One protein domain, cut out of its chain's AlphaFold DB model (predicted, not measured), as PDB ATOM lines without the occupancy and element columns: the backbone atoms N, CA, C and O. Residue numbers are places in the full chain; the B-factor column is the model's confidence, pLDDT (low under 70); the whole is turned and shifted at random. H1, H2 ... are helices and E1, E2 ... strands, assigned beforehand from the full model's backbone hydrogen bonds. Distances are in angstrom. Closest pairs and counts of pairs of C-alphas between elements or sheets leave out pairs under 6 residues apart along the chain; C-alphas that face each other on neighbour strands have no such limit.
ATOM      1  N   GLU A   4     -55.734  11.290  38.163       83.31
ATOM      2  CA  GLU A   4     -56.890  10.609  37.574       83.31
ATOM      3  C   GLU A   4     -56.825  10.618  36.040       83.31
ATOM      4  O   GLU A   4     -57.114   9.613  35.398       83.31
ATOM      5  N   ASP A   5     -56.355  11.716  35.448       84.94
ATOM      6  CA  ASP A   5     -56.133  11.832  34.000       84.94
ATOM      7  C   ASP A   5     -55.019  10.877  33.538       84.94
ATOM      8  O   ASP A   5     -55.189  10.098  32.600       84.94
ATOM      9  N   ALA A   6     -53.910  10.839  34.282       82.25
ATOM     10  CA  ALA A   6     -52.821   9.899  34.029       82.25
ATOM     11  C   ALA A   6     -53.267   8.432  34.186       82.25
ATOM     12  O   ALA A   6     -52.724   7.550  33.525       82.25
ATOM     13  N   TRP A   7     -54.245   8.155  35.055       85.00
ATOM     14  CA  TRP A   7     -54.802   6.817  35.264       85.00
ATOM     15  C   TRP A   7     -55.634   6.340  34.078       85.00
ATOM     16  O   TRP A   7     -55.478   5.197  33.640       85.00
ATOM     17  N   GLU A   8     -56.485   7.210  33.539       86.62
ATOM     18  CA  GLU A   8     -57.316   6.916  32.367       86.62
ATOM     19  C   GLU A   8     -56.470   6.661  31.112       86.62
ATOM     20  O   GLU A   8     -56.813   5.809  30.293       86.62
ATOM     21  N   HIS A   9     -55.339   7.356  30.992       87.06
ATOM     22  CA  HIS A   9     -54.373   7.180  29.906       87.06
ATOM     23  C   HIS A   9     -53.280   6.145  30.204       87.06
ATOM     24  O   HIS A   9     -52.503   5.790  29.319       87.06
ATOM     25  N   GLY A  10     -53.197   5.677  31.446       84.50
ATOM     26  CA  GLY A  10     -52.211   4.709  31.893       84.50
ATOM     27  C   GLY A  10     -52.557   3.307  31.420       84.50
ATOM     28  O   GLY A  10     -53.715   2.887  31.411       84.50
ATOM     29  N   GLU A  11     -51.535   2.544  31.071       84.88
ATOM     30  CA  GLU A  11     -51.717   1.188  30.590       84.88
ATOM     31  C   GLU A  11     -51.508   0.169  31.710       84.88
ATOM     32  O   GLU A  11     -50.550   0.301  32.477       84.88
ATOM     33  N   PRO A  12     -52.352  -0.870  31.812       83.38
ATOM     34  CA  PRO A  12     -52.241  -1.860  32.874       83.38
ATOM     35  C   PRO A  12     -50.903  -2.598  32.793       83.38
ATOM     36  O   PRO A  12     -50.544  -3.181  31.769       83.38
ATOM     37  N   LEU A  13     -50.175  -2.592  33.905       78.12
ATOM     38  CA  LEU A  13     -49.019  -3.444  34.125       78.12
ATOM     39  C   LEU A  13     -49.518  -4.747  34.735       78.12
ATOM     40  O   LEU A  13     -50.130  -4.744  35.795       78.12
ATOM     41  N   VAL A  14     -49.235  -5.878  34.096       73.06
ATOM     42  CA  VAL A  14     -49.536  -7.221  34.618       73.06
ATOM     43  C   VAL A  14     -48.244  -7.905  35.071       73.06
ATOM     44  O   VAL A  14     -47.173  -7.612  34.548       73.06
ATOM     45  N   GLY A  15     -48.319  -8.804  36.059       68.25
ATOM     46  CA  GLY A  15     -47.141  -9.542  36.550       68.25
ATOM     47  C   GLY A  15     -46.287  -8.803  37.590       68.25
ATOM     48  O   GLY A  15     -45.166  -9.211  37.869       68.25
ATOM     49  N   HIS A  16     -46.825  -7.746  38.196       65.44
ATOM     50  CA  HIS A  16     -46.188  -6.970  39.266       65.44
ATOM     51  C   HIS A  16     -46.232  -7.668  40.644       65.44
ATOM     52  O   HIS A  16     -45.598  -7.199  41.584       65.44
ATOM     53  N   GLY A  17     -46.932  -8.804  40.762       62.50
ATOM     54  CA  GLY A  17     -46.942  -9.642  41.968       62.50
ATOM     55  C   GLY A  17     -47.720  -9.062  43.152       62.50
ATOM     56  O   GLY A  17     -47.555  -9.554  44.265       62.50
ATOM     57  N   LEU A  18     -48.537  -8.032  42.920       65.38
ATOM     58  CA  LEU A  18     -49.399  -7.445  43.937       65.38
ATOM     59  C   LEU A  18     -50.827  -7.948  43.716       65.38
ATOM     60  O   LEU A  18     -51.422  -7.727  42.663       65.38
ATOM     61  N   ASP A  19     -51.352  -8.682  44.691       66.56
ATOM     62  CA  ASP A  19     -52.710  -9.214  44.638       66.56
ATOM     63  C   ASP A  19     -53.715  -8.145  45.080       66.56
ATOM     64  O   ASP A  19     -53.604  -7.586  46.169       66.56
ATOM     65  N   GLY A  20     -54.739  -7.898  44.258       63.72
ATOM     66  CA  GLY A  20     -55.825  -6.963  44.583       63.72
ATOM     67  C   GLY A  20     -55.526  -5.489  44.291       63.72
ATOM     68  O   GLY A  20     -56.363  -4.634  44.575       63.72
ATOM     69  N   GLU A  21     -54.377  -5.200  43.686       77.19
ATOM     70  CA  GLU A  21     -53.932  -3.850  43.348       77.19
ATOM     71  C   GLU A  21     -53.895  -3.703  41.824       77.19
ATOM     72  O   GLU A  21     -53.440  -4.595  41.109       77.19
ATOM     73  N   GLU A  22     -54.416  -2.593  41.299       82.69
ATOM     74  CA  GLU A  22     -54.310  -2.298  39.870       82.69
ATOM     75  C   GLU A  22     -53.124  -1.359  39.666       82.69
ATOM     76  O   GLU A  22     -53.067  -0.276  40.248       82.69
ATOM     77  N   VAL A  23     -52.157  -1.781  38.858       83.56
ATOM     78  CA  VAL A  23     -50.975  -0.982  38.539       83.56
ATOM     79  C   VAL A  23     -51.061  -0.558  37.084       83.56
ATOM     80  O   VAL A  23     -51.280  -1.389  36.202       83.56
ATOM     81  N   ARG A  24     -50.869   0.730  36.821       86.56
ATOM     82  CA  ARG A  24     -50.812   1.295  35.474       86.56
ATOM     83  C   ARG A  24     -49.528   2.076  35.274       86.56
ATOM     84  O   ARG A  24     -49.032   2.711  36.197       86.56
ATOM     85  N   TYR A  25     -48.994   2.041  34.066       83.25
ATOM     86  CA  TYR A  25     -47.871   2.873  33.663       83.25
ATOM     87  C   TYR A  25     -48.342   3.902  32.651       83.25
ATOM     88  O   TYR A  25     -48.947   3.556  31.639       83.25
ATOM     89  N   HIS A  26     -48.055   5.166  32.924       85.12
ATOM     90  CA  HIS A  26     -48.355   6.253  32.016       85.12
ATOM     91  C   HIS A  26     -47.071   6.679  31.298       85.12
ATOM     92  O   HIS A  26     -46.210   7.339  31.885       85.12
ATOM     93  N   GLU A  27     -46.932   6.288  30.026       80.00
ATOM     94  CA  GLU A  27     -45.681   6.477  29.278       80.00
ATOM     95  C   GLU A  27     -45.296   7.947  29.120       80.00
ATOM     96  O   GLU A  27     -44.118   8.289  29.198       80.00
ATOM     97  N   HIS A  28     -46.292   8.819  28.940       80.44
ATOM     98  CA  HIS A  28     -46.068  10.214  28.580       80.44
ATOM     99  C   HIS A  28     -45.411  10.983  29.727       80.44
ATOM    100  O   HIS A  28     -44.643  11.915  29.500       80.44
ATOM    101  N   THR A  29     -45.718  10.595  30.967       76.50
ATOM    102  CA  THR A  29     -45.139  11.202  32.172       76.50
ATOM    103  C   THR A  29     -44.122  10.312  32.870       76.50
ATOM    104  O   THR A  29     -43.578  10.733  33.886       76.50
ATOM    105  N   GLY A  30     -43.873   9.094  32.377       75.75
ATOM    106  CA  GLY A  30     -42.966   8.143  33.022       75.75
ATOM    107  C   GLY A  30     -43.400   7.750  34.437       75.75
ATOM    108  O   GLY A  30     -42.560   7.514  35.298       75.75
ATOM    109  N   THR A  31     -44.708   7.735  34.710       77.19
ATOM    110  CA  THR A  31     -45.246   7.568  36.070       77.19
ATOM    111  C   THR A  31     -45.905   6.208  36.233       77.19
ATOM    112  O   THR A  31     -46.660   5.774  35.362       77.19
ATOM    113  N   VAL A  32     -45.674   5.556  37.373       80.56
ATOM    114  CA  VAL A  32     -46.428   4.361  37.766       80.56
ATOM    115  C   VAL A  32     -47.531   4.748  38.735       80.56
ATOM    116  O   VAL A  32     -47.321   5.367  39.773       80.56
ATOM    117  N   LEU A  33     -48.740   4.348  38.402       83.75
ATOM    118  CA  LEU A  33     -49.929   4.607  39.180       83.75
ATOM    119  C   LEU A  33     -50.375   3.297  39.807       83.75
ATOM    120  O   LEU A  33     -50.473   2.286  39.115       83.75
ATOM    121  N   ILE A  34     -50.650   3.311  41.106       81.44
ATOM    122  CA  ILE A  34     -51.142   2.139  41.824       81.44
ATOM    123  C   ILE A  34     -52.494   2.491  42.421       81.44
ATOM    124  O   ILE A  34     -52.651   3.523  43.066       81.44
ATOM    125  N   ARG A  35     -53.489   1.636  42.223       83.06
ATOM    126  CA  ARG A  35     -54.803   1.768  42.840       83.06
ATOM    127  C   ARG A  35     -55.008   0.633  43.828       83.06
ATOM    128  O   ARG A  35     -55.109  -0.527  43.432       83.06
ATOM    129  N   ILE A  36     -55.107   1.003  45.102       78.88
ATOM    130  CA  ILE A  36     -55.311   0.098  46.239       78.88
ATOM    131  C   ILE A  36     -56.658   0.452  46.862       78.88
ATOM    132  O   ILE A  36     -56.884   1.616  47.186       78.88
ATOM    133  N   ASP A  37     -57.575  -0.510  46.993       78.06
ATOM    134  CA  ASP A  37     -58.895  -0.301  47.616       78.06
ATOM    135  C   ASP A  37     -59.626   0.964  47.112       78.06
ATOM    136  O   ASP A  37     -60.143   1.779  47.873       78.06
ATOM    137  N   GLN A  38     -59.638   1.155  45.788       73.94
ATOM    138  CA  GLN A  38     -60.218   2.324  45.105       73.94
ATOM    139  C   GLN A  38     -59.538   3.678  45.370       73.94
ATOM    140  O   GLN A  38     -59.975   4.680  44.812       73.94
ATOM    141  N   THR A  39     -58.456   3.708  46.141       77.75
ATOM    142  CA  THR A  39     -57.629   4.895  46.346       77.75
ATOM    143  C   THR A  39     -56.480   4.886  45.353       77.75
ATOM    144  O   THR A  39     -55.712   3.925  45.282       77.75
ATOM    145  N   LEU A  40     -56.359   5.963  44.580       74.94
ATOM    146  CA  LEU A  40     -55.221   6.159  43.700       74.94
ATOM    147  C   LEU A  40     -54.020   6.622  44.527       74.94
ATOM    148  O   LEU A  40     -53.999   7.724  45.075       74.94
ATOM    149  N   VAL A  41     -53.018   5.761  44.614       74.69
ATOM    150  CA  VAL A  41     -51.715   6.042  45.197       74.69
ATOM    151  C   VAL A  41     -50.756   6.246  44.030       74.69
ATOM    152  O   VAL A  41     -50.303   5.303  43.384       74.69
ATOM    153  N   THR A  42     -50.473   7.504  43.699       67.94
ATOM    154  CA  THR A  42     -49.438   7.826  42.714       67.94
ATOM    155  C   THR A  42     -48.090   7.369  43.257       67.94
ATOM    156  O   THR A  42     -47.664   7.833  44.316       67.94
ATOM    157  N   VAL A  43     -47.424   6.466  42.542       68.44
ATOM    158  CA  VAL A  43     -46.061   6.052  42.862       68.44
ATOM    159  C   VAL A  43     -45.098   6.759  41.911       68.44
ATOM    160  O   VAL A  43     -45.437   7.177  40.808       68.44
ATOM    161  N   MET A  44     -43.927   7.028  42.459       63.53
ATOM    162  CA  MET A  44     -42.958   8.021  42.030       63.53
ATOM    163  C   MET A  44     -42.353   7.755  40.641       63.53
ATOM    164  O   MET A  44     -42.571   6.713  40.022       63.53
ATOM    165  N   ASP A  45     -41.610   8.765  40.190       58.34
ATOM    166  CA  ASP A  45     -40.785   8.842  38.982       58.34
ATOM    167  C   ASP A  45     -39.953   7.569  38.728       58.34
ATOM    168  O   ASP A  45     -39.633   6.824  39.659       58.34
ATOM    169  N   GLU A  46     -39.583   7.320  37.467       54.59
ATOM    170  CA  GLU A  46     -38.896   6.101  37.005       54.59
ATOM    171  C   GLU A  46     -37.662   5.696  37.836       54.59
ATOM    172  O   GLU A  46     -37.275   4.523  37.830       54.59
ATOM    173  N   GLN A  47     -37.050   6.653  38.546       56.09
ATOM    174  CA  GLN A  47     -35.854   6.462  39.367       56.09
ATOM    175  C   GLN A  47     -36.116   5.816  40.737       56.09
ATOM    176  O   GLN A  47     -35.197   5.220  41.297       56.09
ATOM    177  N   ASP A  48     -37.347   5.883  41.253       57.00
ATOM    178  CA  ASP A  48     -37.746   5.314  42.552       57.00
ATOM    179  C   ASP A  48     -38.502   3.977  42.417       57.00
ATOM    180  O   ASP A  48     -38.885   3.348  43.410       57.00
ATOM    181  N   LEU A  49     -38.715   3.501  41.186       59.81
ATOM    182  CA  LEU A  49     -39.360   2.217  40.936       59.81
ATOM    183  C   LEU A  49     -38.478   1.059  41.424       59.81
ATOM    184  O   LEU A  49     -37.351   0.864  40.969       59.81
ATOM    185  N   ASN A  50     -39.028   0.230  42.316       59.75
ATOM    186  CA  ASN A  50     -38.440  -1.060  42.679       59.75
ATOM    187  C   ASN A  50     -38.143  -1.882  41.405       59.75
ATOM    188  O   ASN A  50     -38.931  -1.897  40.458       59.75
ATOM    189  N   THR A  51     -37.020  -2.604  41.406       56.53
ATOM    190  CA  THR A  51     -36.562  -3.523  40.353       56.53
ATOM    191  C   THR A  51     -37.669  -4.413  39.769       56.53
ATOM    192  O   THR A  51     -37.670  -4.644  38.564       56.53
ATOM    193  N   ILE A  52     -38.631  -4.889  40.571       54.56
ATOM    194  CA  ILE A  52     -39.763  -5.709  40.085       54.56
ATOM    195  C   ILE A  52     -40.679  -4.908  39.148       54.56
ATOM    196  O   ILE A  52     -41.041  -5.389  38.074       54.56
ATOM    197  N   THR A  53     -40.997  -3.666  39.508       61.94
ATOM    198  CA  THR A  53     -41.811  -2.769  38.680       61.94
ATOM    199  C   THR A  53     -41.061  -2.358  37.416       61.94
ATOM    200  O   THR A  53     -41.649  -2.321  36.338       61.94
ATOM    201  N   TRP A  54     -39.745  -2.141  37.515       60.19
ATOM    202  CA  TRP A  54     -38.898  -1.833  36.360       60.19
ATOM    203  C   TRP A  54     -38.832  -2.999  35.362       60.19
ATOM    204  O   TRP A  54     -38.963  -2.790  34.159       60.19
ATOM    205  N   MET A  55     -38.709  -4.240  35.845       59.28
ATOM    206  CA  MET A  55     -38.740  -5.434  34.990       59.28
ATOM    207  C   MET A  55     -40.085  -5.603  34.274       59.28
ATOM    208  O   MET A  55     -40.096  -5.940  33.093       59.28
ATOM    209  N   ALA A  56     -41.208  -5.320  34.943       61.53
ATOM    210  CA  ALA A  56     -42.527  -5.349  34.306       61.53
ATOM    211  C   ALA A  56     -42.661  -4.288  33.195       61.53
ATOM    212  O   ALA A  56     -43.212  -4.576  32.132       61.53
ATOM    213  N   VAL A  57     -42.109  -3.086  33.404       62.16
ATOM    214  CA  VAL A  57     -42.084  -2.010  32.395       62.16
ATOM    215  C   VAL A  57     -41.172  -2.360  31.211       62.16
ATOM    216  O   VAL A  57     -41.554  -2.150  30.060       62.16
ATOM    217  N   GLN A  58     -39.984  -2.921  31.452       63.09
ATOM    218  CA  GLN A  58     -39.055  -3.285  30.373       63.09
ATOM    219  C   GLN A  58     -39.529  -4.470  29.546       63.09
ATOM    220  O   GLN A  58     -39.469  -4.414  28.324       63.09
ATOM    221  N   HIS A  59     -40.057  -5.509  30.196       57.53
ATOM    222  CA  HIS A  59     -40.574  -6.685  29.503       57.53
ATOM    223  C   HIS A  59     -41.696  -6.321  28.518       57.53
ATOM    224  O   HIS A  59     -41.885  -7.005  27.520       57.53
ATOM    225  N   ARG A  60     -42.427  -5.227  28.767       61.28
ATOM    226  CA  ARG A  60     -43.387  -4.668  27.814       61.28
ATOM    227  C   ARG A  60     -42.703  -4.008  26.613       61.28
ATOM    228  O   ARG A  60     -43.079  -4.300  25.485       61.28
ATOM    229  N   ARG A  61     -41.696  -3.159  26.846       58.69
ATOM    230  CA  ARG A  61     -40.964  -2.444  25.781       58.69
ATOM    231  C   ARG A  61     -40.257  -3.368  24.788       58.69
ATOM    232  O   ARG A  61     -40.006  -2.952  23.668       58.69
ATOM    233  N   GLU A  62     -39.920  -4.589  25.191       58.53
ATOM    234  CA  GLU A  62     -39.287  -5.584  24.315       58.53
ATOM    235  C   GLU A  62     -40.290  -6.374  23.447       58.53
ATOM    236  O   GLU A  62     -39.862  -7.138  22.583       58.53
ATOM    237  N   GLN A  63     -41.605  -6.223  23.666       54.31
ATOM    238  CA  GLN A  63     -42.656  -6.934  22.917       54.31
ATOM    239  C   GLN A  63     -43.395  -6.075  21.874       54.31
ATOM    240  O   GLN A  63     -44.321  -6.577  21.233       54.31
TER     241      GLN A  63
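What this domain is: This is residues 4 to 63 of the 64 residues of an uncharacterized protein of Haloarcula californiae ATCC 33799 (UniProt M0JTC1). A small antiparallel sheet, E1 - E2 - E3, has the short helix H1 across one face, while H2, at one end, only grazes it. The 60 printed residues, mixed in class, hold two named helices and three strands, H1 E1 E2 E3 H2; the strands form a meander, each the antiparallel neighbour of the one before. The whole is compact, radius of gyration of the C-alphas 10.6 A, spanning 30 by 25 by 21 A.

Where its parts are: E1 is residues 22 to 26, 13.0 A; E2 31 to 36, 16.1 A; E3 39 to 45, 18.8 A. H1, residues 4 to 9, 8.8 A, begins at C-alpha 4 (-56.890, 10.609, 37.574); H2, residues 51 to 61, 15.3 A, ends at C-alpha 61 (-40.964, -2.444, 25.781).

How they stand to each other: Within hydrogen-bond range are N 24 and O 33, 2.8 A, in hairpin E1 and E2, and N 41 and O 34, 2.7 A, in hairpin E2 and E3. H1 is on the sheet, height 8.5 A; its closest C-alphas with E1 are Ala 6 and His 26, 6.1 A. H2 grazes the sheet with residues 53 to 57. H1 and H2 are apart. Every O i to N i+4 pair is within range in H1, 6 of 7 in H2.

The domain as a whole: The printed part has no cut; the link H1 to E1 is long. Residues 15 to 20 and 42 to 63 have pLDDT under 70.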